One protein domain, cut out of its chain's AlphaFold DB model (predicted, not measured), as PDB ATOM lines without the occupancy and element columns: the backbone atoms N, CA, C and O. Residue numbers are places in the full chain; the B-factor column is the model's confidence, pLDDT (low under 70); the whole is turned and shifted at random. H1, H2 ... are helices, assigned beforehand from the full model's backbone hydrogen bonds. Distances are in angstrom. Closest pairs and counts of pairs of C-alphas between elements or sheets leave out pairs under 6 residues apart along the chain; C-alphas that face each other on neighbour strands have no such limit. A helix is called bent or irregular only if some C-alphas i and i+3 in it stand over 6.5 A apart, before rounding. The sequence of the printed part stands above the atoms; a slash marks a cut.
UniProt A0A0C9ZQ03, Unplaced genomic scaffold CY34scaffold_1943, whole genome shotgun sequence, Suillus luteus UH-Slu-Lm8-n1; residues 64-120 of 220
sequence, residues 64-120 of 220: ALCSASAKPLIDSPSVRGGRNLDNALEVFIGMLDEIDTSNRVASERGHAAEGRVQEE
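What this domain is: This is residues 64 to 120 of the 220 residues of an uncharacterized protein of Suillus luteus UH-Slu-Lm8-n1 (UniProt A0A0C9ZQ03). The model is an open hook: a thin arm of three short helices, H1, H2 and H3 in a row, runs to a turn at residues 81 to 84, and from there the long helix H4 folds back beside the arm with an empty gap between. H4 and the tail of residues 115 to 120 make the length, and the tail sticks out past the end of H4. The printed part has 57 residues with four named helices, in the order H1, H2, H3, H4, and no named strand; the class is all helix. The whole is extended, with a radius of gyration of the C-alphas of 18.5 A and spans of 62 by 24 by 7 A.

How they stand to each other: H1, residues 64 to 69, and H2, residues 71 to 74, meet only through their link, a tight one of 1 residue. H2 and H3, residues 77 to 80, also meet only through their tight link, of 2 residues. H3 is close to H4, residues 85 to 114, but not clearly touching it: their closest C-alphas, those of Val 79 and Leu 85, are 6.2 A apart. H1 and H4 are apart, as are H2 and H4, and H1 and H3. In H4 every O i to N i+4 pair is within hydrogen-bond range; in H1 0 of 2 are, and 0 of 3 O i to N i+3 pairs, while H2 and H3 are too short for an O i to N i+4 pair.

Where its parts are: H1 begins at C-alpha 64, (-8.737, -4.773, 13.976), and is 9.3 A long. H2 is neither bent nor irregular, but only just: C-alphas 71 and 74 are 6.0 A apart. H3 measures 5.4 A. H4 runs 43.4 A, from C-alpha 85 at (-33.584, -9.763, 12.137) to C-alpha 114 at (1.816, -27.497, 29.945).

The domain as a whole: The two C-alphas farthest apart, those of Gly 81 and Glu 120, are 62.1 A apart. The printed part has no cut, and the link from H3 to H4 is tight, with 4 residues. The mean pLDDT of the printed part is 70.2, and residues 64 to 82 and 110 to 120 are under 70.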
ATOM      1  N   ALA A  64      -8.623  -5.251  15.356       51.12
ATOM      2  CA  ALA A  64      -8.737  -4.773  13.976       51.12
ATOM      3  C   ALA A  64      -9.306  -5.820  12.995       51.12
ATOM      4  O   ALA A  64      -9.864  -5.460  11.961       51.12
ATOM      5  N   LEU A  65      -9.208  -7.116  13.315       50.12
ATOM      6  CA  LEU A  65      -9.731  -8.198  12.467       50.12
ATOM      7  C   LEU A  65     -11.224  -8.479  12.703       50.12
ATOM      8  O   LEU A  65     -11.930  -8.811  11.752       50.12
ATOM      9  N   CYS A  66     -11.746  -8.254  13.915       50.25
ATOM     10  CA  CYS A  66     -13.186  -8.374  14.179       50.25
ATOM     11  C   CYS A  66     -13.998  -7.231  13.545       50.25
ATOM     12  O   CYS A  66     -15.113  -7.440  13.071       50.25
ATOM     13  N   SER A  67     -13.433  -6.024  13.466       50.69
ATOM     14  CA  SER A  67     -14.140  -4.833  12.974       50.69
ATOM     15  C   SER A  67     -14.133  -4.671  11.442       50.69
ATOM     16  O   SER A  67     -14.924  -3.887  10.909       50.69
ATOM     17  N   ALA A  68     -13.307  -5.433  10.714       51.59
ATOM     18  CA  ALA A  68     -13.322  -5.482   9.245       51.59
ATOM     19  C   ALA A  68     -14.352  -6.486   8.680       51.59
ATOM     20  O   ALA A  68     -14.897  -6.260   7.602       51.59
ATOM     21  N   SER A  69     -14.661  -7.552   9.426       50.97
ATOM     22  CA  SER A  69     -15.636  -8.592   9.048       50.97
ATOM     23  C   SER A  69     -17.098  -8.164   9.269       50.97
ATOM     24  O   SER A  69     -17.991  -8.562   8.525       50.97
ATOM     25  N   ALA A  70     -17.354  -7.296  10.255       53.88
ATOM     26  CA  ALA A  70     -18.716  -6.921  10.647       53.88
ATOM     27  C   ALA A  70     -19.362  -5.819   9.783       53.88
ATOM     28  O   ALA A  70     -20.583  -5.690   9.765       53.88
ATOM     29  N   LYS A  71     -18.578  -5.012   9.054       56.47
ATOM     30  CA  LYS A  71     -19.097  -3.859   8.291       56.47
ATOM     31  C   LYS A  71     -19.970  -4.211   7.071       56.47
ATOM     32  O   LYS A  71     -20.986  -3.544   6.903       56.47
ATOM     33  N   PRO A  72     -19.673  -5.231   6.240       54.69
ATOM     34  CA  PRO A  72     -20.500  -5.508   5.060       54.69
ATOM     35  C   PRO A  72     -21.851  -6.182   5.369       54.69
ATOM     36  O   PRO A  72     -22.710  -6.248   4.491       54.69
ATOM     37  N   LEU A  73     -22.077  -6.670   6.595       52.78
ATOM     38  CA  LEU A  73     -23.338  -7.326   6.976       52.78
ATOM     39  C   LEU A  73     -24.467  -6.331   7.291       52.78
ATOM     40  O   LEU A  73     -25.634  -6.634   7.049       52.78
ATOM     41  N   ILE A  74     -24.132  -5.130   7.771       57.06
ATOM     42  CA  ILE A  74     -25.109  -4.128   8.233       57.06
ATOM     43  C   ILE A  74     -25.809  -3.422   7.055       57.06
ATOM     44  O   ILE A  74     -26.965  -3.018   7.164       57.06
ATOM     45  N   ASP A  75     -25.138  -3.331   5.904       55.19
ATOM     46  CA  ASP A  75     -25.660  -2.662   4.703       55.19
ATOM     47  C   ASP A  75     -26.443  -3.590   3.762       55.19
ATOM     48  O   ASP A  75     -26.907  -3.167   2.699       55.19
ATOM     49  N   SER A  76     -26.654  -4.853   4.142       56.12
ATOM     50  CA  SER A  76     -27.480  -5.758   3.347       56.12
ATOM     51  C   SER A  76     -28.957  -5.323   3.399       56.12
ATOM     52  O   SER A  76     -29.542  -5.260   4.484       56.12
ATOM     53  N   PRO A  77     -29.624  -5.080   2.251       58.38
ATOM     54  CA  PRO A  77     -31.016  -4.607   2.204       58.38
ATOM     55  C   PRO A  77     -32.015  -5.566   2.874       58.38
ATOM     56  O   PRO A  77     -33.100  -5.150   3.272       58.38
ATOM     57  N   SER A  78     -31.623  -6.830   3.067       53.84
ATOM     58  CA  SER A  78     -32.384  -7.840   3.813       53.84
ATOM     59  C   SER A  78     -32.489  -7.540   5.320       53.84
ATOM     60  O   SER A  78     -33.491  -7.896   5.936       53.84
ATOM     61  N   VAL A  79     -31.512  -6.838   5.914       55.81
ATOM     62  CA  VAL A  79     -31.502  -6.480   7.348       55.81
ATOM     63  C   VAL A  79     -32.396  -5.262   7.626       55.81
ATOM     64  O   VAL A  79     -33.123  -5.248   8.618       55.81
ATOM     65  N   ARG A  80     -32.461  -4.279   6.711       59.97
ATOM     66  CA  ARG A  80     -33.362  -3.107   6.836       59.97
ATOM     67  C   ARG A  80     -34.847  -3.464   6.832       59.97
ATOM     68  O   ARG A  80     -35.659  -2.686   7.319       59.97
ATOM     69  N   GLY A  81     -35.206  -4.620   6.275       65.69
ATOM     70  CA  GLY A  81     -36.592  -5.071   6.196       65.69
ATOM     71  C   GLY A  81     -37.170  -5.578   7.517       65.69
ATOM     72  O   GLY A  81     -38.376  -5.806   7.563       65.69
ATOM     73  N   GLY A  82     -36.353  -5.803   8.557       63.94
ATOM     74  CA  GLY A  82     -36.772  -6.264   9.893       63.94
ATOM     75  C   GLY A  82     -37.379  -7.675   9.958       63.94
ATOM     76  O   GLY A  82     -37.354  -8.302  11.008       63.94
ATOM     77  N   ARG A  83     -37.864  -8.224   8.837       70.81
ATOM     78  CA  ARG A  83     -38.618  -9.489   8.769       70.81
ATOM     79  C   ARG A  83     -37.804 -10.745   9.094       70.81
ATOM     80  O   ARG A  83     -38.403 -11.795   9.254       70.81
ATOM     81  N   ASN A  84     -36.477 -10.639   9.193       76.12
ATOM     82  CA  ASN A  84     -35.576 -11.754   9.506       76.12
ATOM     83  C   ASN A  84     -34.484 -11.372  10.521       76.12
ATOM     84  O   ASN A  84     -33.491 -12.086  10.632       76.12
ATOM     85  N   LEU A  85     -34.623 -10.235  11.217       84.06
ATOM     86  CA  LEU A  85     -33.584  -9.763  12.137       84.06
ATOM     87  C   LEU A  85     -33.415 -10.731  13.312       84.06
ATOM     88  O   LEU A  85     -32.291 -11.113  13.605       84.06
ATOM     89  N   ASP A  86     -34.515 -11.186  13.909       85.62
ATOM     90  CA  ASP A  86     -34.474 -12.086  15.067       85.62
ATOM     91  C   ASP A  86     -33.802 -13.423  14.730       85.62
ATOM     92  O   ASP A  86     -32.913 -13.867  15.448       85.62
ATOM     93  N   ASN A  87     -34.134 -14.007  13.574       84.69
ATOM     94  CA  ASN A  87     -33.502 -15.238  13.090       84.69
ATOM     95  C   ASN A  87     -32.009 -15.025  12.762       84.69
ATOM     96  O   ASN A  87     -31.166 -15.865  13.059       84.69
ATOM     97  N   ALA A  88     -31.647 -13.874  12.182       84.50
ATOM     98  CA  ALA A  88     -30.247 -13.538  11.925       84.50
ATOM     99  C   ALA A  88     -29.446 -13.340  13.225       84.50
ATOM    100  O   ALA A  88     -28.287 -13.750  13.294       84.50
ATOM    101  N   LEU A  89     -30.056 -12.736  14.250       90.81
ATOM    102  CA  LEU A  89     -29.456 -12.570  15.573       90.81
ATOM    103  C   LEU A  89     -29.302 -13.914  16.292       90.81
ATOM    104  O   LEU A  89     -28.251 -14.149  16.877       90.81
ATOM    105  N   GLU A  90     -30.289 -14.807  16.201       92.25
ATOM    106  CA  GLU A  90     -30.215 -16.161  16.767       92.25
ATOM    107  C   GLU A  90     -29.061 -16.966  16.153       92.25
ATOM    108  O   GLU A  90     -28.232 -17.520  16.876       92.25
ATOM    109  N   VAL A  91     -28.928 -16.941  14.822       91.31
ATOM    110  CA  VAL A  91     -27.797 -17.573  14.119       91.31
ATOM    111  C   VAL A  91     -26.466 -16.939  14.527       91.31
ATOM    112  O   VAL A  91     -25.481 -17.647  14.733       91.31
ATOM    113  N   PHE A  92     -26.412 -15.611  14.655       91.06
ATOM    114  CA  PHE A  92     -25.189 -14.914  15.048       91.06
ATOM    115  C   PHE A  92     -24.754 -15.245  16.480       91.06
ATOM    116  O   PHE A  92     -23.572 -15.493  16.706       91.06
ATOM    117  N   ILE A  93     -25.694 -15.302  17.426       94.81
ATOM    118  CA  ILE A  93     -25.425 -15.711  18.811       94.81
ATOM    119  C   ILE A  93     -24.944 -17.167  18.843       94.81
ATOM    120  O   ILE A  93     -23.915 -17.439  19.454       94.81
ATOM    121  N   GLY A  94     -25.596 -18.069  18.101       94.38
ATOM    122  CA  GLY A  94     -25.157 -19.464  17.994       94.38
ATOM    123  C   GLY A  94     -23.720 -19.602  17.478       94.38
ATOM    124  O   GLY A  94     -22.929 -20.352  18.043       94.38
ATOM    125  N   MET A  95     -23.334 -18.813  16.466       92.62
ATOM    126  CA  MET A  95     -21.944 -18.785  15.988       92.62
ATOM    127  C   MET A  95     -20.953 -18.287  17.055       92.62
ATOM    128  O   MET A  95     -19.826 -18.780  17.104       92.62
ATOM    129  N   LEU A  96     -21.331 -17.319  17.898       93.69
ATOM    130  CA  LEU A  96     -20.474 -16.854  18.997       93.69
ATOM    131  C   LEU A  96     -20.304 -17.934  20.076       93.69
ATOM    132  O   LEU A  96     -19.176 -18.180  20.506       93.69
ATOM    133  N   ASP A  97     -21.378 -18.638  20.434       96.06
ATOM    134  CA  ASP A  97     -21.333 -19.745  21.399       96.06
ATOM    135  C   ASP A  97     -20.451 -20.905  20.895       96.06
ATOM    136  O   ASP A  97     -19.671 -21.498  21.650       96.06
ATOM    137  N   GLU A  98     -20.510 -21.221  19.598       93.94
ATOM    138  CA  GLU A  98     -19.627 -22.212  18.966       93.94
ATOM    139  C   GLU A  98     -18.145 -21.809  19.045       93.94
ATOM    140  O   GLU A  98     -17.271 -22.640  19.316       93.94
ATOM    141  N   ILE A  99     -17.838 -20.523  18.851       92.62
ATOM    142  CA  ILE A  99     -16.469 -20.007  18.974       92.62
ATOM    143  C   ILE A  99     -15.990 -20.109  20.424       92.62
ATOM    144  O   ILE A  99     -14.871 -20.573  20.666       92.62
ATOM    145  N   ASP A 100     -16.824 -19.732  21.391       95.25
ATOM    146  CA  ASP A 100     -16.469 -19.770  22.810       95.25
ATOM    147  C   ASP A 100     -16.286 -21.201  23.322       95.25
ATOM    148  O   ASP A 100     -15.314 -21.497  24.025       95.25
ATOM    149  N   THR A 101     -17.153 -22.126  22.906       94.81
ATOM    150  CA  THR A 101     -16.995 -23.555  23.215       94.81
ATOM    151  C   THR A 101     -15.723 -24.129  22.594       94.81
ATOM    152  O   THR A 101     -14.958 -24.810  23.283       94.81
ATOM    153  N   SER A 102     -15.421 -23.795  21.336       91.69
ATOM    154  CA  SER A 102     -14.165 -24.187  20.685       91.69
ATOM    155  C   SER A 102     -12.938 -23.616  21.408       91.69
ATOM    156  O   SER A 102     -11.967 -24.339  21.647       91.69
ATOM    157  N   ASN A 103     -12.979 -22.343  21.814       90.12
ATOM    158  CA  ASN A 103     -11.899 -21.690  22.558       90.12
ATOM    159  C   ASN A 103     -11.682 -22.331  23.932       90.12
ATOM    160  O   ASN A 103     -10.537 -22.541  24.335       90.12
ATOM    161  N   ARG A 104     -12.759 -22.695  24.634       91.50
ATOM    162  CA  ARG A 104     -12.681 -23.409  25.912       91.50
ATOM    163  C   ARG A 104     -12.019 -24.776  25.750       91.50
ATOM    164  O   ARG A 104     -11.076 -25.080  26.475       91.50
ATOM    165  N   VAL A 105     -12.434 -25.557  24.751       89.31
ATOM    166  CA  VAL A 105     -11.827 -26.867  24.450       89.31
ATOM    167  C   VAL A 105     -10.355 -26.725  24.044       89.31
ATOM    168  O   VAL A 105      -9.516 -27.538  24.434       89.31
ATOM    169  N   ALA A 106     -10.013 -25.693  23.271       84.25
ATOM    170  CA  ALA A 106      -8.628 -25.408  22.899       84.25
ATOM    171  C   ALA A 106      -7.773 -25.013  24.117       84.25
ATOM    172  O   ALA A 106      -6.641 -25.480  24.237       84.25
ATOM    173  N   SER A 107      -8.327 -24.217  25.036       82.19
ATOM    174  CA  SER A 107      -7.679 -23.833  26.296       82.19
ATOM    175  C   SER A 107      -7.404 -25.048  27.188       82.19
ATOM    176  O   SER A 107      -6.280 -25.240  27.653       82.19
ATOM    177  N   GLU A 108      -8.383 -25.944  27.344       78.62
ATOM    178  CA  GLU A 108      -8.227 -27.187  28.114       78.62
ATOM    179  C   GLU A 108      -7.132 -28.098  27.526       78.62
ATOM    180  O   GLU A 108      -6.341 -28.689  28.264       78.62
ATOM    181  N   ARG A 109      -7.008 -28.160  26.192       75.12
ATOM    182  CA  ARG A 109      -5.911 -28.887  25.523       75.12
ATOM    183  C   ARG A 109      -4.544 -28.231  25.725       75.12
ATOM    184  O   ARG A 109      -3.552 -28.952  25.819       75.12
ATOM    185  N   GLY A 110      -4.484 -26.901  25.781       65.75
ATOM    186  CA  GLY A 110      -3.256 -26.157  26.071       65.75
ATOM    187  C   GLY A 110      -2.747 -26.420  27.488       65.75
ATOM    188  O   GLY A 110      -1.583 -26.772  27.671       65.75
ATOM    189  N   HIS A 111      -3.638 -26.380  28.481       57.72
ATOM    190  CA  HIS A 111      -3.278 -26.665  29.873       57.72
ATOM    191  C   HIS A 111      -2.865 -28.126  30.112       57.72
ATOM    192  O   HIS A 111      -1.960 -28.383  30.905       57.72
ATOM    193  N   ALA A 112      -3.452 -29.089  29.392       57.34
ATOM    194  CA  ALA A 112      -3.026 -30.490  29.467       57.34
ATOM    195  C   ALA A 112      -1.614 -30.730  28.888       57.34
ATOM    196  O   ALA A 112      -0.953 -31.699  29.267       57.34
ATOM    197  N   ALA A 113      -1.144 -29.866  27.982       55.09
ATOM    198  CA  ALA A 113       0.203 -29.943  27.417       55.09
ATOM    199  C   ALA A 113       1.260 -29.270  28.313       55.09
ATOM    200  O   ALA A 113       2.391 -29.749  28.377       55.09
ATOM    201  N   GLU A 114       0.899 -28.208  29.038       52.81
ATOM    202  CA  GLU A 114       1.816 -27.497  29.945       52.81
ATOM    203  C   GLU A 114       1.924 -28.151  31.333       52.81
ATOM    204  O   GLU A 114       2.996 -28.139  31.940       52.81
ATOM    205  N   GLY A 115       0.867 -28.821  31.807       48.78
ATOM    206  CA  GLY A 115       0.867 -29.516  33.102       48.78
ATOM    207  C   GLY A 115       1.810 -30.722  33.197       48.78
ATOM    208  O   GLY A 115       2.044 -31.221  34.289       48.78
ATOM    209  N   ARG A 116       2.386 -31.191  32.080       48.44
ATOM    210  CA  ARG A 116       3.334 -32.321  32.073       48.44
ATOM    211  C   ARG A 116       4.808 -31.913  32.097       48.44
ATOM    212  O   ARG A 116       5.659 -32.792  32.124       48.44
ATOM    213  N   VAL A 117       5.105 -30.612  32.069       49.12
ATOM    214  CA  VAL A 117       6.485 -30.092  32.130       49.12
ATOM    215  C   VAL A 117       6.794 -29.456  33.494       49.12
ATOM    216  O   VAL A 117       7.956 -29.370  33.863       49.12
ATOM    217  N   GLN A 118       5.786 -29.082  34.293       44.47
ATOM    218  CA  GLN A 118       6.009 -28.435  35.598       44.47
ATOM    219  C   GLN A 118       6.064 -29.375  36.814       44.47
ATOM    220  O   GLN A 118       6.395 -28.911  37.901       44.47
ATOM    221  N   GLU A 119       5.801 -30.677  36.672       45.12
ATOM    222  CA  GLU A 119       5.903 -31.616  37.808       45.12
ATOM    223  C   GLU A 119       7.314 -32.208  38.007       45.12
ATOM    224  O   GLU A 119       7.576 -32.799  39.048       45.12
ATOM    225  N   GLU A 120       8.260 -32.001  37.078       47.25
ATOM    226  CA  GLU A 120       9.667 -32.427  37.248       47.25
ATOM    227  C   GLU A 120      10.627 -31.299  37.681       47.25
ATOM    228  O   GLU A 120      11.769 -31.579  38.047       47.25
TER     229      GLU A 120